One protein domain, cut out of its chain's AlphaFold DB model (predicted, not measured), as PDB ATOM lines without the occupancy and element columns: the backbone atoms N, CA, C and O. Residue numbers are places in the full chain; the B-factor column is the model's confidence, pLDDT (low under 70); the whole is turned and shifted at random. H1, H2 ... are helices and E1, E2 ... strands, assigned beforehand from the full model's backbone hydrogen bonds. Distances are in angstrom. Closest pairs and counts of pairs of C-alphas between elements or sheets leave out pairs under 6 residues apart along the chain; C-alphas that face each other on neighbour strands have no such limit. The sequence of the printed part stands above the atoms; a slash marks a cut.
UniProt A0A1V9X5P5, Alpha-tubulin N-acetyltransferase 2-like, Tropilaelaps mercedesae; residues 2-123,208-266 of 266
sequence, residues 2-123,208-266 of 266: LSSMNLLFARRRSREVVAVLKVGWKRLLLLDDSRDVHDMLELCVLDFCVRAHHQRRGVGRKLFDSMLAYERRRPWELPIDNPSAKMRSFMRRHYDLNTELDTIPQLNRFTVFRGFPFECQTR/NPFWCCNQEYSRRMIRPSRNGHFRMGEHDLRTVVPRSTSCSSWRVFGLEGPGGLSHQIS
ATOM      1  N   LEU A   2      40.075  -3.085  -7.487       34.06
ATOM      2  CA  LEU A   2      40.131  -3.307  -6.039       34.06
ATOM      3  C   LEU A   2      40.518  -1.969  -5.397       34.06
ATOM      4  O   LEU A   2      41.691  -1.606  -5.357       34.06
ATOM      5  N   SER A   3      39.518  -1.185  -4.986       41.53
ATOM      6  CA  SER A   3      39.736  -0.021  -4.124       41.53
ATOM      7  C   SER A   3      40.536  -0.500  -2.915       41.53
ATOM      8  O   SER A   3      40.086  -1.403  -2.216       41.53
ATOM      9  N   SER A   4      41.746   0.028  -2.706       53.84
ATOM     10  CA  SER A   4      42.573  -0.355  -1.559       53.84
ATOM     11  C   SER A   4      41.805  -0.044  -0.275       53.84
ATOM     12  O   SER A   4      41.664   1.125   0.089       53.84
ATOM     13  N   MET A   5      41.269  -1.078   0.378       61.28
ATOM     14  CA  MET A   5      40.625  -0.939   1.678       61.28
ATOM     15  C   MET A   5      41.720  -0.725   2.706       61.28
ATOM     16  O   MET A   5      42.442  -1.655   3.069       61.28
ATOM     17  N   ASN A   6      41.853   0.518   3.139       75.56
ATOM     18  CA  ASN A   6      42.790   0.885   4.174       75.56
ATOM     19  C   ASN A   6      42.012   1.323   5.416       75.56
ATOM     20  O   ASN A   6      40.979   1.990   5.325       75.56
ATOM     21  N   LEU A   7      42.523   0.963   6.583       74.81
ATOM     22  CA  LEU A   7      41.904   1.251   7.868       74.81
ATOM     23  C   LEU A   7      42.883   2.055   8.710       74.81
ATOM     24  O   LEU A   7      44.092   1.800   8.712       74.81
ATOM     25  N   LEU A   8      42.347   3.048   9.407       79.00
ATOM     26  CA  LEU A   8      43.111   3.941  10.259       79.00
ATOM     27  C   LEU A   8      42.621   3.795  11.692       79.00
ATOM     28  O   LEU A   8      41.523   4.224  12.033       79.00
ATOM     29  N   PHE A   9      43.455   3.233  12.549       77.38
ATOM     30  CA  PHE A   9      43.220   3.211  13.981       77.38
ATOM     31  C   PHE A   9      43.893   4.434  14.590       77.38
ATOM     32  O   PHE A   9      45.083   4.671  14.378       77.38
ATOM     33  N   ALA A  10      43.147   5.214  15.360       80.62
ATOM     34  CA  ALA A  10      43.653   6.401  16.024       80.62
ATOM     35  C   ALA A  10      43.310   6.351  17.510       80.62
ATOM     36  O   ALA A  10      42.181   6.062  17.904       80.62
ATOM     37  N   ARG A  11      44.284   6.681  18.358       75.44
ATOM     38  CA  ARG A  11      44.024   6.888  19.781       75.44
ATOM     39  C   ARG A  11      43.884   8.371  20.066       75.44
ATOM     40  O   ARG A  11      44.801   9.136  19.764       75.44
ATOM     41  N   ARG A  12      42.794   8.753  20.732       73.12
ATOM     42  CA  ARG A  12      42.560  10.127  21.189       73.12
ATOM     43  C   ARG A  12      42.764  10.246  22.700       73.12
ATOM     44  O   ARG A  12      42.420   9.343  23.462       73.12
ATOM     45  N   ARG A  13      43.337  11.363  23.148       68.19
ATOM     46  CA  ARG A  13      43.295  11.813  24.546       68.19
ATOM     47  C   ARG A  13      42.885  13.277  24.576       68.19
ATOM     48  O   ARG A  13      43.502  14.104  23.910       68.19
ATOM     49  N   SER A  14      41.837  13.583  25.333       75.06
ATOM     50  CA  SER A  14      41.209  14.908  25.341       75.06
ATOM     51  C   SER A  14      40.843  15.346  23.913       75.06
ATOM     52  O   SER A  14      40.010  14.707  23.275       75.06
ATOM     53  N   ARG A  15      41.486  16.391  23.374       69.69
ATOM     54  CA  ARG A  15      41.247  16.910  22.014       69.69
ATOM     55  C   ARG A  15      42.353  16.566  21.016       69.69
ATOM     56  O   ARG A  15      42.454  17.202  19.973       69.69
ATOM     57  N   GLU A  16      43.194  15.585  21.326       69.12
ATOM     58  CA  GLU A  16      44.380  15.305  20.529       69.12
ATOM     59  C   GLU A  16      44.529  13.830  20.165       69.12
ATOM     60  O   GLU A  16      44.345  12.938  20.997       69.12
ATOM     61  N   VAL A  17      44.914  13.579  18.913       76.62
ATOM     62  CA  VAL A  17      45.324  12.253  18.454       76.62
ATOM     63  C   VAL A  17      46.764  12.004  18.894       76.62
ATOM     64  O   VAL A  17      47.682  12.756  18.572       76.62
ATOM     65  N   VAL A  18      46.968  10.944  19.668       80.44
ATOM     66  CA  VAL A  18      48.257  10.643  20.309       80.44
ATOM     67  C   VAL A  18      49.013   9.503  19.637       80.44
ATOM     68  O   VAL A  18      50.224   9.374  19.829       80.44
ATOM     69  N   ALA A  19      48.307   8.679  18.867       84.25
ATOM     70  CA  ALA A  19      48.872   7.584  18.099       84.25
ATOM     71  C   ALA A  19      47.971   7.238  16.916       84.25
ATOM     72  O   ALA A  19      46.751   7.390  17.002       84.25
ATOM     73  N   VAL A  20      48.591   6.754  15.844       85.00
ATOM     74  CA  VAL A  20      47.940   6.359  14.596       85.00
ATOM     75  C   VAL A  20      48.573   5.060  14.100       85.00
ATOM     76  O   VAL A  20      49.795   4.919  14.122       85.00
ATOM     77  N   LEU A  21      47.747   4.122  13.649       90.38
ATOM     78  CA  LEU A  21      48.141   2.861  13.032       90.38
ATOM     79  C   LEU A  21      47.320   2.687  11.757       90.38
ATOM     80  O   LEU A  21      46.092   2.660  11.796       90.38
ATOM     81  N   LYS A  22      48.006   2.590  10.625       87.81
ATOM     82  CA  LYS A  22      47.407   2.421   9.309       87.81
ATOM     83  C   LYS A  22      47.672   1.000   8.837       87.81
ATOM     84  O   LYS A  22      48.832   0.605   8.694       87.81
ATOM     85  N   VAL A  23      46.603   0.277   8.540       89.75
ATOM     86  CA  VAL A  23      46.655  -1.048   7.916       89.75
ATOM     87  C   VAL A  23      45.915  -1.025   6.588       89.75
ATOM     88  O   VAL A  23      45.103  -0.132   6.337       89.75
ATOM     89  N   GLY A  24      46.200  -1.967   5.702       87.56
ATOM     90  CA  GLY A  24      45.469  -2.052   4.445       87.56
ATOM     91  C   GLY A  24      45.799  -3.290   3.643       87.56
ATOM     92  O   GLY A  24      46.900  -3.829   3.743       87.56
ATOM     93  N   TRP A  25      44.829  -3.719   2.842       88.38
ATOM     94  CA  TRP A  25      44.976  -4.889   1.989       88.38
ATOM     95  C   TRP A  25      45.882  -4.578   0.798       88.38
ATOM     96  O   TRP A  25      45.669  -3.599   0.069       88.38
ATOM     97  N   LYS A  26      46.906  -5.408   0.602       86.88
ATOM     98  CA  LYS A  26      47.864  -5.316  -0.499       86.88
ATOM     99  C   LYS A  26      48.001  -6.666  -1.172       86.88
ATOM    100  O   LYS A  26      48.122  -7.684  -0.506       86.88
ATOM    101  N   ARG A  27      47.992  -6.649  -2.504       91.19
ATOM    102  CA  ARG A  27      48.385  -7.809  -3.294       91.19
ATOM    103  C   ARG A  27      49.910  -7.857  -3.325       91.19
ATOM    104  O   ARG A  27      50.527  -6.905  -3.807       91.19
ATOM    105  N   LEU A  28      50.490  -8.897  -2.740       92.50
ATOM    106  CA  LEU A  28      51.923  -9.078  -2.554       92.50
ATOM    107  C   LEU A  28      52.371 -10.379  -3.215       92.50
ATOM    108  O   LEU A  28      51.671 -11.383  -3.156       92.50
ATOM    109  N   LEU A  29      53.566 -10.344  -3.799       94.19
ATOM    110  CA  LEU A  29      54.321 -11.544  -4.137       94.19
ATOM    111  C   LEU A  29      55.226 -11.849  -2.944       94.19
ATOM    112  O   LEU A  29      56.160 -11.080  -2.685       94.19
ATOM    113  N   LEU A  30      54.900 -12.901  -2.196       95.19
ATOM    114  CA  LEU A  30      55.606 -13.301  -0.982       95.19
ATOM    115  C   LEU A  30      56.377 -14.597  -1.213       95.19
ATOM    116  O   LEU A  30      55.866 -15.516  -1.842       95.19
ATOM    117  N   LEU A  31      57.601 -14.654  -0.699       95.38
ATOM    118  CA  LEU A  31      58.381 -15.882  -0.614       95.38
ATOM    119  C   LEU A  31      58.039 -16.619   0.676       95.38
ATOM    120  O   LEU A  31      58.012 -15.986   1.736       95.38
ATOM    121  N   ASP A  32      57.848 -17.929   0.585       93.88
ATOM    122  CA  ASP A  32      57.795 -18.812   1.751       93.88
ATOM    123  C   ASP A  32      59.189 -19.345   2.147       93.88
ATOM    124  O   ASP A  32      60.219 -18.972   1.569       93.88
ATOM    125  N   ASP A  33      59.233 -20.206   3.168       91.62
ATOM    126  CA  ASP A  33      60.472 -20.843   3.634       91.62
ATOM    127  C   ASP A  33      61.089 -21.800   2.586       91.62
ATOM    128  O   ASP A  33      62.312 -21.970   2.563       91.62
ATOM    129  N   SER A  34      60.277 -22.362   1.682       92.56
ATOM    130  CA  SER A  34      60.704 -23.216   0.558       92.56
ATOM    131  C   SER A  34      61.215 -22.421  -0.647       92.56
ATOM    132  O   SER A  34      61.743 -23.012  -1.587       92.56
ATOM    133  N   ARG A  35      61.138 -21.083  -0.592       91.38
ATOM    134  CA  ARG A  35      61.445 -20.137  -1.682       91.38
ATOM    135  C   ARG A  35      60.438 -20.154  -2.831       91.38
ATOM    136  O   ARG A  35      60.735 -19.590  -3.887       91.38
ATOM    137  N   ASP A  36      59.250 -20.698  -2.609       93.62
ATOM    138  CA  ASP A  36      58.152 -20.586  -3.559       93.62
ATOM    139  C   ASP A  36      57.510 -19.197  -3.463       93.62
ATOM    140  O   ASP A  36      57.425 -18.589  -2.390       93.62
ATOM    141  N   VAL A  37      57.097 -18.660  -4.614       94.12
ATOM    142  CA  VAL A  37      56.469 -17.338  -4.715       94.12
ATOM    143  C   VAL A  37      54.953 -17.488  -4.716       94.12
ATOM    144  O   VAL A  37      54.379 -18.098  -5.618       94.12
ATOM    145  N   HIS A  38      54.303 -16.827  -3.766       93.25
ATOM    146  CA  HIS A  38      52.854 -16.810  -3.600       93.25
ATOM    147  C   HIS A  38      52.292 -15.421  -3.904       93.25
ATOM    148  O   HIS A  38      52.756 -14.421  -3.358       93.25
ATOM    149  N   ASP A  39      51.281 -15.354  -4.771       93.06
ATOM    150  CA  ASP A  39      50.526 -14.130  -5.059       93.06
ATOM    151  C   ASP A  39      49.296 -14.053  -4.151       93.06
ATOM    152  O   ASP A  39      48.308 -14.761  -4.358       93.06
ATOM    153  N   MET A  40      49.377 -13.211  -3.121       91.19
ATOM    154  CA  MET A  40      48.425 -13.186  -2.012       91.19
ATOM    155  C   MET A  40      47.874 -11.780  -1.783       91.19
ATOM    156  O   MET A  40      48.590 -10.785  -1.899       91.19
ATOM    157  N   LEU A  41      46.588 -11.681  -1.440       91.38
ATOM    158  CA  LEU A  41      45.962 -10.438  -0.996       91.38
ATOM    159  C   LEU A  41      45.946 -10.423   0.533       91.38
ATOM    160  O   LEU A  41      45.123 -11.101   1.129       91.38
ATOM    161  N   GLU A  42      46.806  -9.616   1.154       92.62
ATOM    162  CA  GLU A  42      47.026  -9.652   2.605       92.62
ATOM    163  C   GLU A  42      46.819  -8.311   3.292       92.62
ATOM    164  O   GLU A  42      47.146  -7.248   2.751       92.62
ATOM    165  N   LEU A  43      46.317  -8.359   4.527       93.62
ATOM    166  CA  LEU A  43      46.242  -7.189   5.390       93.62
ATOM    167  C   LEU A  43      47.638  -6.861   5.926       93.62
ATOM    168  O   LEU A  43      48.242  -7.644   6.649       93.62
ATOM    169  N   CYS A  44      48.131  -5.670   5.606       94.69
ATOM    170  CA  CYS A  44      49.485  -5.257   5.950       94.69
ATOM    171  C   CYS A  44      49.497  -4.101   6.946       94.69
ATOM    172  O   CYS A  44      48.628  -3.227   6.903       94.69
ATOM    173  N   VAL A  45      50.544  -4.023   7.767       95.06
ATOM    174  CA  VAL A  45      50.867  -2.820   8.543       95.06
ATOM    175  C   VAL A  45      51.643  -1.860   7.650       95.06
ATOM    176  O   VAL A  45      52.732  -2.174   7.178       95.06
ATOM    177  N   LEU A  46      51.071  -0.679   7.415       90.94
ATOM    178  CA  LEU A  46      51.552   0.269   6.407       90.94
ATOM    179  C   LEU A  46      52.090   1.577   6.999       90.94
ATOM    180  O   LEU A  46      52.807   2.311   6.324       90.94
ATOM    181  N   ASP A  47      51.656   1.953   8.200       87.56
ATOM    182  CA  ASP A  47      52.244   3.057   8.960       87.56
ATOM    183  C   ASP A  47      51.899   2.908  10.442       87.56
ATOM    184  O   ASP A  47      50.808   2.457  10.789       87.56
ATOM    185  N   PHE A  48      52.805   3.317  11.321       90.25
ATOM    186  CA  PHE A  48      52.589   3.285  12.762       90.25
ATOM    187  C   PHE A  48      53.351   4.423  13.431       90.25
ATOM    188  O   PHE A  48      54.555   4.596  13.236       90.25
ATOM    189  N   CYS A  49      52.628   5.215  14.214       86.50
ATOM    190  CA  CYS A  49      53.129   6.434  14.817       86.50
ATOM    191  C   CYS A  49      52.572   6.605  16.231       86.50
ATOM    192  O   CYS A  49      51.383   6.413  16.487       86.50
ATOM    193  N   VAL A  50      53.436   7.031  17.150       85.38
ATOM    194  CA  VAL A  50      53.059   7.477  18.496       85.38
ATOM    195  C   VAL A  50      53.800   8.777  18.781       85.38
ATOM    196  O   VAL A  50      55.020   8.851  18.601       85.38
ATOM    197  N   ARG A  51      53.083   9.799  19.263       80.19
ATOM    198  CA  ARG A  51      53.684  11.082  19.656       80.19
ATOM    199  C   ARG A  51      54.791  10.886  20.688       80.19
ATOM    200  O   ARG A  51      54.604  10.117  21.627       80.19
ATOM    201  N   ALA A  52      55.892  11.631  20.568       78.69
ATOM    202  CA  ALA A  52      57.105  11.452  21.377       78.69
ATOM    203  C   ALA A  52      56.840  11.337  22.894       78.69
ATOM    204  O   ALA A  52      57.099  10.299  23.494       78.69
ATOM    205  N   HIS A  53      56.200  12.339  23.498       79.62
ATOM    206  CA  HIS A  53      55.806  12.359  24.922       79.62
ATOM    207  C   HIS A  53      54.765  11.282  25.350       79.62
ATOM    208  O   HIS A  53      54.449  11.127  26.538       79.62
ATOM    209  N   HIS A  54      54.222  10.510  24.403       81.19
ATOM    210  CA  HIS A  54      53.357   9.349  24.642       81.19
ATOM    211  C   HIS A  54      54.018   7.999  24.313       81.19
ATOM    212  O   HIS A  54      53.423   6.947  24.577       81.19
ATOM    213  N   GLN A  55      55.243   7.994  23.784       81.25
ATOM    214  CA  GLN A  55      55.999   6.768  23.539       81.25
ATOM    215  C   GLN A  55      56.376   6.077  24.848       81.25
ATOM    216  O   GLN A  55      56.433   6.692  25.908       81.25
ATOM    217  N   ARG A  56      56.614   4.761  24.772       87.56
ATOM    218  CA  ARG A  56      57.017   3.905  25.907       87.56
ATOM    219  C   ARG A  56      56.037   3.879  27.098       87.56
ATOM    220  O   ARG A  56      56.337   3.267  28.110       87.56
ATOM    221  N   ARG A  57      54.830   4.445  26.953       88.69
ATOM    222  CA  ARG A  57      53.741   4.433  27.956       88.69
ATOM    223  C   ARG A  57      52.646   3.399  27.651       88.69
ATOM    224  O   ARG A  57      51.501   3.554  28.066       88.69
ATOM    225  N   GLY A  58      52.958   2.392  26.831       88.50
ATOM    226  CA  GLY A  58      52.012   1.351  26.398       88.50
ATOM    227  C   GLY A  58      50.937   1.812  25.403       88.50
ATOM    228  O   GLY A  58      50.049   1.035  25.063       88.50
ATOM    229  N   VAL A  59      50.998   3.059  24.917       87.38
ATOM    230  CA  VAL A  59      50.021   3.605  23.958       87.38
ATOM    231  C   VAL A  59      50.026   2.823  22.647       87.38
ATOM    232  O   VAL A  59      48.959   2.416  22.198       87.38
ATOM    233  N   GLY A  60      51.214   2.587  22.082       90.69
ATOM    234  CA  GLY A  60      51.370   1.847  20.832       90.69
ATOM    235  C   GLY A  60      50.855   0.412  20.931       90.69
ATOM    236  O   GLY A  60      50.066   0.003  20.090       90.69
ATOM    237  N   ARG A  61      51.217  -0.306  22.005       93.75
ATOM    238  CA  ARG A  61      50.750  -1.678  22.250       93.75
ATOM    239  C   ARG A  61      49.227  -1.745  22.300       93.75
ATOM    240  O   ARG A  61      48.639  -2.498  21.549       93.75
ATOM    241  N   LYS A  62      48.581  -0.884  23.093       90.12
ATOM    242  CA  LYS A  62      47.110  -0.849  23.183       90.12
ATOM    243  C   LYS A  62      46.439  -0.587  21.828       90.12
ATOM    244  O   LYS A  62      45.398  -1.172  21.552       90.12
ATOM    245  N   LEU A  63      47.014   0.297  21.005       89.06
ATOM    246  CA  LEU A  63      46.497   0.590  19.665       89.06
ATOM    247  C   LEU A  63      46.641  -0.621  18.732       89.06
ATOM    248  O   LEU A  63      45.696  -0.961  18.029       89.06
ATOM    249  N   PHE A  64      47.801  -1.276  18.760       94.38
ATOM    250  CA  PHE A  64      48.083  -2.450  17.940       94.38
ATOM    251  C   PHE A  64      47.255  -3.668  18.378       94.38
ATOM    252  O   PHE A  64      46.616  -4.283  17.537       94.38
ATOM    253  N   ASP A  65      47.149  -3.942  19.683       92.94
ATOM    254  CA  ASP A  65      46.305  -5.007  20.250       92.94
ATOM    255  C   ASP A  65      44.831  -4.835  19.854       92.94
ATOM    256  O   ASP A  65      44.149  -5.802  19.526       92.94
ATOM    257  N   SER A  66      44.339  -3.594  19.837       88.06
ATOM    258  CA  SER A  66      42.960  -3.313  19.420       88.06
ATOM    259  C   SER A  66      42.753  -3.540  17.921       88.06
ATOM    260  O   SER A  66      41.707  -4.046  17.529       88.06
ATOM    261  N   MET A  67      43.744  -3.198  17.089       93.00
ATOM    262  CA  MET A  67      43.719  -3.515  15.657       93.00
ATOM    263  C   MET A  67      43.724  -5.032  15.435       93.00
ATOM    264  O   MET A  67      42.889  -5.524  14.686       93.00
ATOM    265  N   LEU A  68      44.579  -5.778  16.143       92.88
ATOM    266  CA  LEU A  68      44.619  -7.242  16.068       92.88
ATOM    267  C   LEU A  68      43.282  -7.875  16.467       92.88
ATOM    268  O   LEU A  68      42.800  -8.769  15.778       92.88
ATOM    269  N   ALA A  69      42.663  -7.390  17.550       89.06
ATOM    270  CA  ALA A  69      41.365  -7.874  18.008       89.06
ATOM    271  C   ALA A  69      40.242  -7.571  17.003       89.06
ATOM    272  O   ALA A  69      39.402  -8.432  16.746       89.06
ATOM    273  N   TYR A  70      40.238  -6.367  16.419       86.94
ATOM    274  CA  TYR A  70      39.247  -5.964  15.421       86.94
ATOM    275  C   TYR A  70      39.376  -6.783  14.126       86.94
ATOM    276  O   TYR A  70      38.381  -7.302  13.623       86.94
ATOM    277  N   GLU A  71      40.600  -6.956  13.625       87.06
ATOM    278  CA  GLU A  71      40.889  -7.717  12.400       87.06
ATOM    279  C   GLU A  71      40.929  -9.234  12.624       87.06
ATOM    280  O   GLU A  71      41.011  -9.997  11.664       87.06
ATOM    281  N   ARG A  72      40.866  -9.682  13.887       93.00
ATOM    282  CA  ARG A  72      40.993 -11.088  14.306       93.00
ATOM    283  C   ARG A  72      42.261 -11.747  13.755       93.00
ATOM    284  O   ARG A  72      42.226 -12.876  13.272       93.00
ATOM    285  N   ARG A  73      43.380 -11.027  13.821       94.25
ATOM    286  CA  ARG A  73      44.685 -11.476  13.318       94.25
ATOM    287  C   ARG A  73      45.679 -11.687  14.444       94.25
ATOM    288  O   ARG A  73      45.603 -11.048  15.496       94.25
ATOM    289  N   ARG A  74      46.655 -12.553  14.190       95.31
ATOM    290  CA  ARG A  74      47.846 -12.719  15.028       95.31
ATOM    291  C   ARG A  74      48.983 -11.836  14.495       95.31
ATOM    292  O   ARG A  74      49.034 -11.565  13.298       95.31
ATOM    293  N   PRO A  75      49.915 -11.375  15.350       95.62
ATOM    294  CA  PRO A  75      50.953 -10.428  14.937       95.62
ATOM    295  C   PRO A  75      51.839 -10.905  13.774       95.62
ATOM    296  O   PRO A  75      52.237 -10.090  12.947       95.62
ATOM    297  N   TRP A  76      52.138 -12.207  13.697       95.50
ATOM    298  CA  TRP A  76      52.970 -12.801  12.638       95.50
ATOM    299  C   TRP A  76      52.233 -13.005  11.309       95.50
ATOM    300  O   TRP A  76      52.869 -13.246  10.290       95.50
ATOM    301  N   GLU A  77      50.905 -12.870  11.296       95.25
ATOM    302  CA  GLU A  77      50.072 -12.978  10.090       95.25
ATOM    303  C   GLU A  77      50.004 -11.661   9.304       95.25
ATOM    304  O   GLU A  77      49.300 -11.577   8.305       95.25
ATOM    305  N   LEU A  78      50.691 -10.611   9.762       95.62
ATOM    306  CA  LEU A  78      50.642  -9.283   9.160       95.62
ATOM    307  C   LEU A  78      51.995  -8.929   8.532       95.62
ATOM    308  O   LEU A  78      52.941  -8.623   9.266       95.62
ATOM    309  N   PRO A  79      52.099  -8.871   7.193       96.25
ATOM    310  CA  PRO A  79      53.257  -8.283   6.540       96.25
ATOM    311  C   PRO A  79      53.422  -6.814   6.954       96.25
ATOM    312  O   PRO A  79      52.456  -6.042   6.985       96.25
ATOM    313  N   ILE A  80      54.653  -6.404   7.261       95.94
ATOM    314  CA  ILE A  80      54.967  -5.031   7.685       95.94
ATOM    315  C   ILE A  80      55.787  -4.337   6.603       95.94
ATOM    316  O   ILE A  80      56.876  -4.798   6.268       95.94
ATOM    317  N   ASP A  81      55.293  -3.214   6.086       93.94
ATOM    318  CA  ASP A  81      55.992  -2.423   5.069       93.94
ATOM    319  C   ASP A  81      57.185  -1.673   5.685       93.94
ATOM    320  O   ASP A  81      57.000  -0.775   6.511       93.94
ATOM    321  N   ASN A  82      58.402  -2.048   5.281       90.06
ATOM    322  CA  ASN A  82      59.658  -1.367   5.604       90.06
ATOM    323  C   ASN A  82      59.798  -0.957   7.093       90.06
ATOM    324  O   ASN A  82      59.864   0.237   7.411       90.06
ATOM    325  N   PRO A  83      59.825  -1.916   8.040       91.44
ATOM    326  CA  PRO A  83      59.804  -1.602   9.463       91.44
ATOM    327  C   PRO A  83      61.059  -0.845   9.924       91.44
ATOM    328  O   PRO A  83      62.189  -1.335   9.856       91.44
ATOM    329  N   SER A  84      60.848   0.332  10.517       89.06
ATOM    330  CA  SER A  84      61.909   1.085  11.204       89.06
ATOM    331  C   SER A  84      62.501   0.316  12.399       89.06
ATOM    332  O   SER A  84      61.860  -0.567  12.972       89.06
ATOM    333  N   ALA A  85      63.701   0.688  12.861       88.75
ATOM    334  CA  ALA A  85      64.354   0.049  14.016       88.75
ATOM    335  C   ALA A  85      63.488   0.054  15.294       88.75
ATOM    336  O   ALA A  85      63.470  -0.916  16.057       88.75
ATOM    337  N   LYS A  86      62.713   1.124  15.514       88.44
ATOM    338  CA  LYS A  86      61.783   1.217  16.647       88.44
ATOM    339  C   LYS A  86      60.574   0.286  16.482       88.44
ATOM    340  O   LYS A  86      60.125  -0.263  17.482       88.44
ATOM    341  N   MET A  87      60.093   0.050  15.259       92.69
ATOM    342  CA  MET A  87      59.047  -0.950  14.994       92.69
ATOM    343  C   MET A  87      59.571  -2.369  15.177       92.69
ATOM    344  O   MET A  87      58.931  -3.162  15.856       92.69
ATOM    345  N   ARG A  88      60.773  -2.666  14.673       92.06
ATOM    346  CA  ARG A  88      61.464  -3.938  14.939       92.06
ATOM    347  C   ARG A  88      61.576  -4.206  16.445       92.06
ATOM    348  O   ARG A  88      61.172  -5.259  16.930       92.06
ATOM    349  N   SER A  89      62.011  -3.199  17.207       91.94
ATOM    350  CA  SER A  89      62.084  -3.263  18.676       91.94
ATOM    351  C   SER A  89      60.711  -3.420  19.344       91.94
ATOM    352  O   SER A  89      60.590  -4.112  20.352       91.94
ATOM    353  N   PHE A  90      59.677  -2.771  18.804       94.50
ATOM    354  CA  PHE A  90      58.300  -2.866  19.291       94.50
ATOM    355  C   PHE A  90      57.737  -4.281  19.114       94.50
ATOM    356  O   PHE A  90      57.212  -4.834  20.080       94.50
ATOM    357  N   MET A  91      57.907  -4.877  17.927       95.88
ATOM    358  CA  MET A  91      57.456  -6.239  17.624       95.88
ATOM    359  C   MET A  91      58.146  -7.268  18.519       95.88
ATOM    360  O   MET A  91      57.469  -8.067  19.164       95.88
ATOM    361  N   ARG A  92      59.472  -7.160  18.663       94.62
ATOM    362  CA  ARG A  92      60.263  -8.023  19.549       94.62
ATOM    363  C   ARG A  92      59.796  -7.941  21.002       94.62
ATOM    364  O   ARG A  92      59.672  -8.957  21.660       94.62
ATOM    365  N   ARG A  93      59.544  -6.732  21.518       94.88
ATOM    366  CA  ARG A  93      59.210  -6.525  22.938       94.88
ATOM    367  C   ARG A  93      57.790  -6.953  23.312       94.88
ATOM    368  O   ARG A  93      57.541  -7.245  24.478       94.88
ATOM    369  N   HIS A  94      56.837  -6.834  22.392       95.81
ATOM    370  CA  HIS A  94      55.417  -6.980  22.722       95.81
ATOM    371  C   HIS A  94      54.770  -8.240  22.163       95.81
ATOM    372  O   HIS A  94      53.728  -8.627  22.686       95.81
ATOM    373  N   TYR A  95      55.378  -8.853  21.149       95.75
ATOM    374  CA  TYR A  95      54.841 -10.028  20.469       95.75
ATOM    375  C   TYR A  95      55.886 -11.135  20.289       95.75
ATOM    376  O   TYR A  95      55.613 -12.086  19.571       95.75
ATOM    377  N   ASP A  96      57.073 -10.994  20.890       94.50
ATOM    378  CA  ASP A  96      58.186 -11.949  20.787       94.50
ATOM    379  C   ASP A  96      58.611 -12.252  19.338       94.50
ATOM    380  O   ASP A  96      59.151 -13.306  19.029       94.50
ATOM    381  N   LEU A  97      58.398 -11.285  18.438       92.62
ATOM    382  CA  LEU A  97      58.726 -11.398  17.020       92.62
ATOM    383  C   LEU A  97      60.048 -10.693  16.713       92.62
ATOM    384  O   LEU A  97      60.098  -9.464  16.566       92.62
ATOM    385  N   ASN A  98      61.138 -11.457  16.610       89.62
ATOM    386  CA  ASN A  98      62.441 -10.896  16.288       89.62
ATOM    387  C   ASN A  98      62.627 -10.768  14.773       89.62
ATOM    388  O   ASN A  98      62.912 -11.734  14.075       89.62
ATOM    389  N   THR A  99      62.567  -9.540  14.258       77.62
ATOM    390  CA  THR A  99      62.686  -9.279  12.812       77.62
ATOM    391  C   THR A  99      64.003  -9.729  12.178       77.62
ATOM    392  O   THR A  99      64.074  -9.852  10.963       77.62
ATOM    393  N   GLU A 100      65.056  -9.915  12.971       78.06
ATOM    394  CA  GLU A 100      66.381 -10.304  12.471       78.06
ATOM    395  C   GLU A 100      66.573 -11.825  12.426       78.06
ATOM    396  O   GLU A 100      67.394 -12.298  11.652       78.06
ATOM    397  N   LEU A 101      65.827 -12.584  13.237       77.69
ATOM    398  CA  LEU A 101      65.997 -14.039  13.372       77.69
ATOM    399  C   LEU A 101      64.791 -14.831  12.854       77.69
ATOM    400  O   LEU A 101      64.954 -15.932  12.327       77.69
ATOM    401  N   ASP A 102      63.598 -14.249  12.963       85.94
ATOM    402  CA  ASP A 102      62.317 -14.933  12.783       85.94
ATOM    403  C   ASP A 102      61.575 -14.452  11.533       85.94
ATOM    404  O   ASP A 102      60.349 -14.509  11.475       85.94
ATOM    405  N   THR A 103      62.296 -13.939  10.532       92.69
ATOM    406  CA  THR A 103      61.707 -13.446   9.279       92.69
ATOM    407  C   THR A 103      62.103 -14.286   8.083       92.69
ATOM    408  O   THR A 103      63.175 -14.890   8.039       92.69
ATOM    409  N   ILE A 104      61.208 -14.307   7.099       93.25
ATOM    410  CA  ILE A 104      61.422 -14.966   5.817       93.25
ATOM    411  C   ILE A 104      61.961 -13.908   4.850       93.25
ATOM    412  O   ILE A 104      61.264 -12.914   4.615       93.25
ATOM    413  N   PRO A 105      63.171 -14.070   4.283       93.62
ATOM    414  CA  PRO A 105      63.731 -13.100   3.348       93.62
ATOM    415  C   PRO A 105      62.829 -12.900   2.123       93.62
ATOM    416  O   PRO A 105      62.618 -13.826   1.345       93.62
ATOM    417  N   GLN A 106      62.321 -11.679   1.941       94.44
ATOM    418  CA  GLN A 106      61.440 -11.307   0.830       94.44
ATOM    419  C   GLN A 106      62.211 -10.605  -0.296       94.44
ATOM    420  O   GLN A 106      63.248  -9.985  -0.065       94.44
ATOM    421  N   LEU A 107      61.672 -10.645  -1.521       90.44
ATOM    422  CA  LEU A 107      62.181  -9.850  -2.655       90.44
ATOM    423  C   LEU A 107      61.713  -8.387  -2.609       90.44
ATOM    424  O   LEU A 107      62.298  -7.511  -3.245       90.44
ATOM    425  N   ASN A 108      60.623  -8.129  -1.889       91.06
ATOM    426  CA  ASN A 108      60.043  -6.806  -1.703       91.06
ATOM    427  C   ASN A 108      60.511  -6.191  -0.362       91.06
ATOM    428  O   ASN A 108      61.350  -6.746   0.340       91.06
ATOM    429  N   ARG A 109      59.990  -5.008  -0.006       90.88
ATOM    430  CA  ARG A 109      60.351  -4.303   1.243       90.88
ATOM    431  C   ARG A 109      59.524  -4.728   2.462       90.88
ATOM    432  O   ARG A 109      59.692  -4.151   3.537       90.88
ATOM    433  N   PHE A 110      58.612  -5.683   2.302       94.56
ATOM    434  CA  PHE A 110      57.808  -6.180   3.405       94.56
ATOM    435  C   PHE A 110      58.613  -7.160   4.243       94.56
ATOM    436  O   PHE A 110      59.382  -7.976   3.747       94.56
ATOM    437  N   THR A 111      58.407  -7.072   5.547       95.62
ATOM    438  CA  THR A 111      58.878  -8.059   6.505       95.62
ATOM    439  C   THR A 111      57.739  -9.016   6.813       95.62
ATOM    440  O   THR A 111      56.674  -8.579   7.253       95.62
ATOM    441  N   VAL A 112      57.977 -10.305   6.577       95.88
ATOM    442  CA  VAL A 112      57.063 -11.409   6.888       95.88
ATOM    443  C   VAL A 112      57.747 -12.300   7.918       95.88
ATOM    444  O   VAL A 112      58.928 -12.620   7.769       95.88
ATOM    445  N   PHE A 113      57.030 -12.653   8.982       95.44
ATOM    446  CA  PHE A 113      57.556 -13.506  10.045       95.44
ATOM    447  C   PHE A 113      57.304 -14.983   9.747       95.44
ATOM    448  O   PHE A 113      56.337 -15.334   9.071       95.44
ATOM    449  N   ARG A 114      58.153 -15.857  10.290       92.31
ATOM    450  CA  ARG A 114      57.885 -17.297  10.295       92.31
ATOM    451  C   ARG A 114      56.579 -17.593  11.033       92.31
ATOM    452  O   ARG A 114      56.212 -16.895  11.978       92.31
ATOM    453  N   GLY A 115      55.876 -18.627  10.578       90.62
ATOM    454  CA  GLY A 115      54.513 -18.934  11.022       90.62
ATOM    455  C   GLY A 115      53.424 -18.142  10.288       90.62
ATOM    456  O   GLY A 115      52.246 -18.304  10.607       90.62
ATOM    457  N   PHE A 116      53.791 -17.300   9.313       94.44
ATOM    458  CA  PHE A 116      52.836 -16.712   8.376       94.44
ATOM    459  C   PHE A 116      52.129 -17.822   7.567       94.44
ATOM    460  O   PHE A 116      52.802 -18.719   7.055       94.44
ATOM    461  N   PRO A 117      50.789 -17.795   7.445       91.75
ATOM    462  CA  PRO A 117      50.040 -18.836   6.751       91.75
ATOM    463  C   PRO A 117      50.104 -18.632   5.228       91.75
ATOM    464  O   PRO A 117      49.288 -17.912   4.660       91.75
ATOM    465  N   PHE A 118      51.065 -19.290   4.572       88.88
ATOM    466  CA  PHE A 118      51.175 -19.350   3.102       88.88
ATOM    467  C   PHE A 118      50.190 -20.323   2.450       88.88
ATOM    468  O   PHE A 118      50.119 -20.399   1.225       88.88
ATOM    469  N   GLU A 119      49.423 -21.073   3.245       74.12
ATOM    470  CA  GLU A 119      48.349 -21.904   2.717       74.12
ATOM    471  C   GLU A 119      47.406 -21.011   1.927       74.12
ATOM    472  O   GLU A 119      46.824 -20.084   2.492       74.12
ATOM    473  N   CYS A 120      47.340 -21.286   0.618       50.47
ATOM    474  CA  CYS A 120      46.519 -20.615  -0.375       50.47
ATOM    475  C   CYS A 120      45.222 -20.172   0.293       50.47
ATOM    476  O   CYS A 120      44.317 -20.993   0.469       50.47
ATOM    477  N   GLN A 121      45.140 -18.896   0.700       48.03
ATOM    478  CA  GLN A 121      43.861 -18.307   1.045       48.03
ATOM    479  C   GLN A 121      43.058 -18.533  -0.209       48.03
ATOM    480  O   GLN A 121      43.389 -18.018  -1.283       48.03
ATOM    481  N   THR A 122      42.130 -19.473  -0.075       38.19
ATOM    482  CA  THR A 122      41.312 -20.004  -1.138       38.19
ATOM    483  C   THR A 122      40.907 -18.789  -1.932       38.19
ATOM    484  O   THR A 122      40.451 -17.811  -1.329       38.19
ATOM    485  N   ARG A 123      41.154 -18.801  -3.252       42.81
ATOM    486  CA  ARG A 123      40.478 -17.887  -4.175       42.81
ATOM    487  C   ARG A 123      39.100 -17.688  -3.571       42.81
ATOM    488  O   ARG A 123      38.400 -18.694  -3.452       42.81
ATOM    489  N   ASN A 208      63.523  14.007  17.370       45.66
ATOM    490  CA  ASN A 208      62.391  14.166  16.454       45.66
ATOM    491  C   ASN A 208      61.050  14.155  17.227       45.66
ATOM    492  O   ASN A 208      60.677  13.108  17.775       45.66
ATOM    493  N   PRO A 209      60.273  15.261  17.243       44.66
ATOM    494  CA  PRO A 209      58.991  15.322  17.951       44.66
ATOM    495  C   PRO A 209      57.926  14.380  17.358       44.66
ATOM    496  O   PRO A 209      56.919  14.081  18.013       44.66
ATOM    497  N   PHE A 210      58.165  13.865  16.146       45.62
ATOM    498  CA  PHE A 210      57.306  12.932  15.430       45.62
ATOM    499  C   PHE A 210      58.060  11.639  15.100       45.62
ATOM    500  O   PHE A 210      59.022  11.638  14.339       45.62
ATOM    501  N   TRP A 211      57.588  10.504  15.614       53.47
ATOM    502  CA  TRP A 211      58.092   9.199  15.190       53.47
ATOM    503  C   TRP A 211      57.067   8.508  14.309       53.47
ATOM    504  O   TRP A 211      55.987   8.180  14.791       53.47
ATOM    505  N   CYS A 212      57.407   8.275  13.047       48.72
ATOM    506  CA  CYS A 212      56.591   7.487  12.135       48.72
ATOM    507  C   CYS A 212      57.425   6.358  11.544       48.72
ATOM    508  O   CYS A 212      58.593   6.563  11.208       48.72
ATOM    509  N   CYS A 213      56.809   5.186  11.394       46.34
ATOM    510  CA  CYS A 213      57.448   4.014  10.811       46.34
ATOM    511  C   CYS A 213      57.854   4.226   9.341       46.34
ATOM    512  O   CYS A 213      58.780   3.574   8.870       46.34
ATOM    513  N   ASN A 214      57.225   5.188   8.654       51.38
ATOM    514  CA  ASN A 214      57.594   5.627   7.312       51.38
ATOM    515  C   ASN A 214      57.507   7.165   7.198       51.38
ATOM    516  O   ASN A 214      56.443   7.725   6.939       51.38
ATOM    517  N   GLN A 215      58.633   7.860   7.403       46.00
ATOM    518  CA  GLN A 215      58.703   9.330   7.492       46.00
ATOM    519  C   GLN A 215      58.111  10.076   6.280       46.00
ATOM    520  O   GLN A 215      57.708  11.231   6.415       46.00
ATOM    521  N   GLU A 216      58.045   9.445   5.107       39.53
ATOM    522  CA  GLU A 216      57.589  10.077   3.867       39.53
ATOM    523  C   GLU A 216      56.066   9.981   3.663       39.53
ATOM    524  O   GLU A 216      55.443  10.930   3.183       39.53
ATOM    525  N   TYR A 217      55.433   8.891   4.114       39.78
ATOM    526  CA  TYR A 217      53.980   8.704   3.988       39.78
ATOM    527  C   TYR A 217      53.200   9.529   5.021       39.78
ATOM    528  O   TYR A 217      52.163  10.128   4.724       39.78
ATOM    529  N   SER A 218      53.726   9.611   6.239       43.34
ATOM    530  CA  SER A 218      53.059  10.247   7.375       43.34
ATOM    531  C   SER A 218      53.027  11.775   7.266       43.34
ATOM    532  O   SER A 218      52.072  12.399   7.727       43.34
ATOM    533  N   ARG A 219      54.002  12.389   6.574       42.06
ATOM    534  CA  ARG A 219      54.055  13.845   6.311       42.06
ATOM    535  C   ARG A 219      52.854  14.373   5.518       42.06
ATOM    536  O   ARG A 219      52.533  15.553   5.628       42.06
ATOM    537  N   ARG A 220      52.186  13.525   4.722       39.38
ATOM    538  CA  ARG A 220      50.989  13.911   3.952       39.38
ATOM    539  C   ARG A 220      49.692  13.807   4.758       39.38
ATOM    540  O   ARG A 220      48.776  14.578   4.492       39.38
ATOM    541  N   MET A 221      49.614  12.887   5.724       38.41
ATOM    542  CA  MET A 221      48.397  12.651   6.523       38.41
ATOM    543  C   MET A 221      48.408  13.374   7.875       38.41
ATOM    544  O   MET A 221      47.356  13.680   8.421       38.41
ATOM    545  N   ILE A 222      49.588  13.693   8.405       47.53
ATOM    546  CA  ILE A 222      49.758  14.435   9.652       47.53
ATOM    547  C   ILE A 222      50.309  15.800   9.274       47.53
ATOM    548  O   ILE A 222      51.513  15.958   9.081       47.53
ATOM    549  N   ARG A 223      49.432  16.801   9.143       42.44
ATOM    550  CA  ARG A 223      49.887  18.190   9.020       42.44
ATOM    551  C   ARG A 223      50.438  18.621  10.380       42.44
ATOM    552  O   ARG A 223      49.656  18.689  11.332       42.44
ATOM    553  N   PRO A 224      51.742  18.922  10.507       38.19
ATOM    554  CA  PRO A 224      52.261  19.486  11.738       38.19
ATOM    555  C   PRO A 224      51.599  20.853  11.925       38.19
ATOM    556  O   PRO A 224      51.765  21.756  11.105       38.19
ATOM    557  N   SER A 225      50.812  21.025  12.986       41.47
ATOM    558  CA  SER A 225      50.507  22.376  13.459       41.47
ATOM    559  C   SER A 225      51.809  23.023  13.948       41.47
ATOM    560  O   SER A 225      52.697  22.310  14.418       41.47
ATOM    561  N   ARG A 226      51.908  24.362  13.909       40.59
ATOM    562  CA  ARG A 226      53.045  25.138  14.450       40.59
ATOM    563  C   ARG A 226      53.432  24.757  15.897       40.59
ATOM    564  O   ARG A 226      54.556  25.024  16.291       40.59
ATOM    565  N   ASN A 227      52.550  24.063  16.630       42.19
ATOM    566  CA  ASN A 227      52.764  23.590  18.004       42.19
ATOM    567  C   ASN A 227      52.922  22.054  18.146       42.19
ATOM    568  O   ASN A 227      52.817  21.524  19.248       42.19
ATOM    569  N   GLY A 228      53.123  21.299  17.061       41.88
ATOM    570  CA  GLY A 228      53.373  19.849  17.146       41.88
ATOM    571  C   GLY A 228      52.133  18.967  17.393       41.88
ATOM    572  O   GLY A 228      52.265  17.802  17.777       41.88
ATOM    573  N   HIS A 229      50.929  19.510  17.185       42.59
ATOM    574  CA  HIS A 229      49.664  18.783  17.336       42.59
ATOM    575  C   HIS A 229      49.300  17.967  16.092       42.59
ATOM    576  O   HIS A 229      49.390  18.468  14.968       42.59
ATOM    577  N   PHE A 230      48.787  16.751  16.305       47.28
ATOM    578  CA  PHE A 230      48.070  15.988  15.282       47.28
ATOM    579  C   PHE A 230      46.654  16.558  15.184       47.28
ATOM    580  O   PHE A 230      45.778  16.200  15.974       47.28
ATOM    581  N   ARG A 231      46.420  17.477  14.243       43.38
ATOM    582  CA  ARG A 231      45.056  17.896  13.902       43.38
ATOM    583  C   ARG A 231      44.513  16.970  12.818       43.38
ATOM    584  O   ARG A 231      44.770  17.192  11.643       43.38
ATOM    585  N   MET A 232      43.761  15.955  13.234       44.44
ATOM    586  CA  MET A 232      42.646  15.466  12.418       44.44
ATOM    587  C   MET A 232      41.540  16.512  12.589       44.44
ATOM    588  O   MET A 232      41.232  16.876  13.728       44.44
ATOM    589  N   GLY A 233      41.025  17.086  11.503       39.88
ATOM    590  CA  GLY A 233      39.922  18.039  11.585       39.88
ATOM    591  C   GLY A 233      38.724  17.404  12.290       39.88
ATOM    592  O   GLY A 233      38.545  16.191  12.263       39.88
ATOM    593  N   GLU A 234      37.869  18.206  12.919       37.75
ATOM    594  CA  GLU A 234      36.650  17.700  13.570       37.75
ATOM    595  C   GLU A 234      35.727  16.953  12.577       37.75
ATOM    596  O   GLU A 234      34.991  16.047  12.963       37.75
ATOM    597  N   HIS A 235      35.856  17.258  11.279       36.62
ATOM    598  CA  HIS A 235      35.260  16.514  10.165       36.62
ATOM    599  C   HIS A 235      35.908  15.144   9.895       36.62
ATOM    600  O   HIS A 235      35.192  14.212   9.539       36.62
ATOM    601  N   ASP A 236      37.215  14.990  10.117       38.84
ATOM    602  CA  ASP A 236      37.958  13.735   9.906       38.84
ATOM    603  C   ASP A 236      37.702  12.713  11.028       38.84
ATOM    604  O   ASP A 236      37.959  11.522  10.869       38.84
ATOM    605  N   LEU A 237      37.190  13.178  12.175       40.62
ATOM    606  CA  LEU A 237      36.713  12.331  13.274       40.62
ATOM    607  C   LEU A 237      35.274  11.829  13.054       40.62
ATOM    608  O   LEU A 237      34.870  10.865  13.699       40.62
ATOM    609  N   ARG A 238      34.493  12.483  12.177       35.31
ATOM    610  CA  ARG A 238      33.063  12.197  11.941       35.31
ATOM    611  C   ARG A 238      32.783  11.390  10.669       35.31
ATOM    612  O   ARG A 238      31.643  10.990  10.448       35.31
ATOM    613  N   THR A 239      33.772  11.113   9.825       34.78
ATOM    614  CA  THR A 239      33.588  10.315   8.602       34.78
ATOM    615  C   THR A 239      33.644   8.813   8.886       34.78
ATOM    616  O   THR A 239      34.525   8.090   8.430       34.78
ATOM    617  N   VAL A 240      32.641   8.329   9.624       33.38
ATOM    618  CA  VAL A 240      32.250   6.905   9.646       33.38
ATOM    619  C   VAL A 240      31.306   6.586   8.472       33.38
ATOM    620  O   VAL A 240      31.058   5.425   8.164       33.38
ATOM    621  N   VAL A 241      30.827   7.602   7.743       28.44
ATOM    622  CA  VAL A 241      29.898   7.421   6.621       28.44
ATOM    623  C   VAL A 241      30.626   7.589   5.280       28.44
ATOM    624  O   VAL A 241      31.281   8.617   5.073       28.44
ATOM    625  N   PRO A 242      30.524   6.621   4.346       33.16
ATOM    626  CA  PRO A 242      31.172   6.723   3.048       33.16
ATOM    627  C   PRO A 242      30.493   7.814   2.220       33.16
ATOM    628  O   PRO A 242      29.377   7.644   1.735       33.16
ATOM    629  N   ARG A 243      31.182   8.935   2.001       30.97
ATOM    630  CA  ARG A 243      30.856   9.809   0.873       30.97
ATOM    631  C   ARG A 243      31.573   9.262  -0.356       30.97
ATOM    632  O   ARG A 243      32.783   9.419  -0.491       30.97
ATOM    633  N   SER A 244      30.831   8.579  -1.230       35.34
ATOM    634  CA  SER A 244      31.272   8.353  -2.612       35.34
ATOM    635  C   SER A 244      31.549   9.725  -3.236       35.34
ATOM    636  O   SER A 244      30.779  10.651  -3.012       35.34
ATOM    637  N   THR A 245      32.624   9.953  -3.976       36.03
ATOM    638  CA  THR A 245      33.031   9.205  -5.165       36.03
ATOM    639  C   THR A 245      34.541   9.342  -5.389       36.03
ATOM    640  O   THR A 245      35.063  10.449  -5.379       36.03
ATOM    641  N   SER A 246      35.210   8.217  -5.669       42.28
ATOM    642  CA  SER A 246      36.580   8.125  -6.207       42.28
ATOM    643  C   SER A 246      37.718   8.727  -5.360       42.28
ATOM    644  O   SER A 246      38.087   9.883  -5.540       42.28
ATOM    645  N   CYS A 247      38.328   7.884  -4.510       36.78
ATOM    646  CA  CYS A 247      39.780   7.736  -4.250       36.78
ATOM    647  C   CYS A 247      39.985   7.186  -2.822       36.78
ATOM    648  O   CYS A 247      39.866   7.927  -1.854       36.78
ATOM    649  N   SER A 248      40.296   5.888  -2.679       37.38
ATOM    650  CA  SER A 248      40.578   5.174  -1.408       37.38
ATOM    651  C   SER A 248      39.526   5.342  -0.289       37.38
ATOM    652  O   SER A 248      39.488   6.343   0.415       37.38
ATOM    653  N   SER A 249      38.676   4.328  -0.086       46.62
ATOM    654  CA  SER A 249      37.735   4.302   1.044       46.62
ATOM    655  C   SER A 249      38.499   3.978   2.334       46.62
ATOM    656  O   SER A 249      38.939   2.844   2.530       46.62
ATOM    657  N   TRP A 250      38.700   4.986   3.184       47.16
ATOM    658  CA  TRP A 250      39.287   4.829   4.515       47.16
ATOM    659  C   TRP A 250      38.177   4.637   5.546       47.16
ATOM    660  O   TRP A 250      37.184   5.362   5.516       47.16
ATOM    661  N   ARG A 251      38.356   3.702   6.486       56.00
ATOM    662  CA  ARG A 251      37.534   3.634   7.707       56.00
ATOM    663  C   ARG A 251      38.398   3.993   8.912       56.00
ATOM    664  O   ARG A 251      39.486   3.436   9.068       56.00
ATOM    665  N   VAL A 252      37.935   4.942   9.726       60.31
ATOM    666  CA  VAL A 252      38.656   5.438  10.907       60.31
ATOM    667  C   VAL A 252      38.042   4.846  12.174       60.31
ATOM    668  O   VAL A 252      36.841   4.971  12.393       60.31
ATOM    669  N   PHE A 253      38.871   4.241  13.024       63.91
ATOM    670  CA  PHE A 253      38.474   3.689  14.319       63.91
ATOM    671  C   PHE A 253      39.149   4.470  15.449       63.91
ATOM    672  O   PHE A 253      40.377   4.496  15.554       63.91
ATOM    673  N   GLY A 254      38.344   5.123  16.290       61.53
ATOM    674  CA  GLY A 254      38.810   5.851  17.468       61.53
ATOM    675  C   GLY A 254      38.843   4.963  18.712       61.53
ATOM    676  O   GLY A 254      37.830   4.372  19.067       61.53
ATOM    677  N   LEU A 255      39.985   4.899  19.401       60.41
ATOM    678  CA  LEU A 255      40.104   4.275  20.726       60.41
ATOM    679  C   LEU A 255      40.223   5.373  21.792       60.41
ATOM    680  O   LEU A 255      41.199   6.138  21.791       60.41
ATOM    681  N   GLU A 256      39.244   5.472  22.693       52.22
ATOM    682  CA  GLU A 256      39.247   6.456  23.783       52.22
ATOM    683  C   GLU A 256      40.062   5.991  25.017       52.22
ATOM    684  O   GLU A 256      40.831   5.024  24.977       52.22
ATOM    685  N   GLY A 257      40.031   6.784  26.095       48.38
ATOM    686  CA  GLY A 257      40.757   6.575  27.357       48.38
ATOM    687  C   GLY A 257      40.382   5.285  28.105       48.38
ATOM    688  O   GLY A 257      39.702   4.438  27.555       48.38
ATOM    689  N   PRO A 258      40.909   5.053  29.323       41.22
ATOM    690  CA  PRO A 258      40.942   3.729  29.946       41.22
ATOM    691  C   PRO A 258      39.536   3.218  30.305       41.22
ATOM    692  O   PRO A 258      39.043   3.478  31.393       41.22
ATOM    693  N   GLY A 259      38.928   2.471  29.385       37.84
ATOM    694  CA  GLY A 259      37.670   1.761  29.584       37.84
ATOM    695  C   GLY A 259      37.047   1.387  28.244       37.84
ATOM    696  O   GLY A 259      36.589   2.269  27.535       37.84
ATOM    697  N   GLY A 260      37.051   0.088  27.928       34.25
ATOM    698  CA  GLY A 260      36.121  -0.546  26.990       34.25
ATOM    699  C   GLY A 260      36.260  -0.213  25.503       34.25
ATOM    700  O   GLY A 260      36.132   0.924  25.067       34.25
ATOM    701  N   LEU A 261      36.411  -1.259  24.694       45.03
ATOM    702  CA  LEU A 261      35.898  -1.253  23.328       45.03
ATOM    703  C   LEU A 261      34.381  -1.022  23.411       45.03
ATOM    704  O   LEU A 261      33.639  -1.954  23.701       45.03
ATOM    705  N   SER A 262      33.912   0.198  23.179       31.41
ATOM    706  CA  SER A 262      32.515   0.421  22.817       31.41
ATOM    707  C   SER A 262      32.489   0.973  21.405       31.41
ATOM    708  O   SER A 262      32.751   2.152  21.165       31.41
ATOM    709  N   HIS A 263      32.190   0.086  20.456       39.44
ATOM    710  CA  HIS A 263      31.565   0.495  19.212       39.44
ATOM    711  C   HIS A 263      30.385   1.402  19.555       39.44
ATOM    712  O   HIS A 263      29.412   0.918  20.117       39.44
ATOM    713  N   GLN A 264      30.504   2.694  19.258       27.95
ATOM    714  CA  GLN A 264      29.429   3.559  18.776       27.95
ATOM    715  C   GLN A 264      29.988   4.967  18.550       27.95
ATOM    716  O   GLN A 264      30.418   5.650  19.477       27.95
ATOM    717  N   ILE A 265      29.966   5.409  17.296       27.50
ATOM    718  CA  ILE A 265      29.747   6.818  16.982       27.50
ATOM    719  C   ILE A 265      28.396   6.804  16.270       27.50
ATOM    720  O   ILE A 265      28.244   6.023  15.334       27.50
ATOM    721  N   SER A 266      27.459   7.564  16.843       25.47
ATOM    722  CA  SER A 266      26.018   7.650  16.554       25.47
ATOM    723  C   SER A 266      25.564   7.299  15.142       25.47
ATOM    724  O   SER A 266      26.224   7.730  14.173       25.47
TER     725      SER A 266
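Overview. This is residues 2 to 123 and 208 to 266 of the 266 residues of the protein "Alpha-tubulin N-acetyltransferase 2-like" of Tropilaelaps mercedesae (UniProt A0A1V9X5P5). A twisted five-strand sheet has H1 packed over one face and the short H3 on the opposite face; its long hairpin of E2 and E3 bends and runs on beyond E1. E4, tied to two short stretches, sits near that hairpin, and H2 is close to H1 and grazes the sheet with residues 86 to 87. The printed part has 181 residues, with the order E1 E2 E3 H1 H2 E4 E5 H3 E6; the sheet is mixed, in the order E5 E3 E2 E1 E6. The class is mixed, helices and strands, with only 83 residues in named elements. The whole is compact, with a radius of gyration of the C-alphas of 16.8 A and spans of 49 by 38 by 32 A.

Along the chain. E1 is residues 6 to 13, 23.1 A, from C-alpha 6 at (42.790, 0.885, 4.174). E2, residues 16 to 31, measures 40.2 A and bends by 74 degrees at residue 27; E3, residues 37 to 51, measures 37.5 A and bends by 74 degrees at residue 40. H1 is residues 59 to 71, 18.6 A, and H2 residues 85 to 95, 15.3 A. E4 is residues 110 to 113, 9.9 A, E5 residues 210 to 212, 6.4 A, and H3 residues 215 to 221, 10.9 A. E6, residues 250 to 255, 16.2 A, ends at C-alpha 255 at (40.104, 4.275, 20.726).

Arrangement. E1, E2 and E3 form a meander, each strand the antiparallel neighbour of the one before; N 9 and O 21 are 2.8 A apart, and N 28 and O 40 are 2.8 A apart. E6 is parallel to E1, with N 253 and O 8 at 2.8 A. E5 is antiparallel to E3, with no N and O within hydrogen-bond range. H1 lies over E2 and E1 at a height over the sheet of 8.3 A; the C-alphas of Arg 11 and Leu 63, the closest of E1 and H1, are 6.8 A apart. H3, on the opposite face, lies over none of the strands, but only just, with 2 C-alphas falling on E5 and 2 on E3. H1 and H2 are close but not clearly touching, at a steep tilt of 64 degrees; their closest C-alphas, Arg 61 and His 94, are 7.1 A apart. E4 pairs with no named strand; residues 80 to 81 and 103 to 104 pair with it, antiparallel. In H1 and H2 every O i to N i+4 pair is within hydrogen-bond range; in H3 0 of 3 are, and 2 of 4 O i to N i+3 pairs.

Size, cuts and confidence. The C-alphas farthest apart, Ser 34 and Arg 226, are 50.9 A apart. Residues 124 to 207 are not printed, and C-alphas 123 and 208 are 44.0 A apart across this cut. The links H1 to H2, H2 to E4 and H3 to E6 are long. The mean pLDDT of the printed part is 71.7, and 70 printed residues are under 70, among them residues 208 to 266.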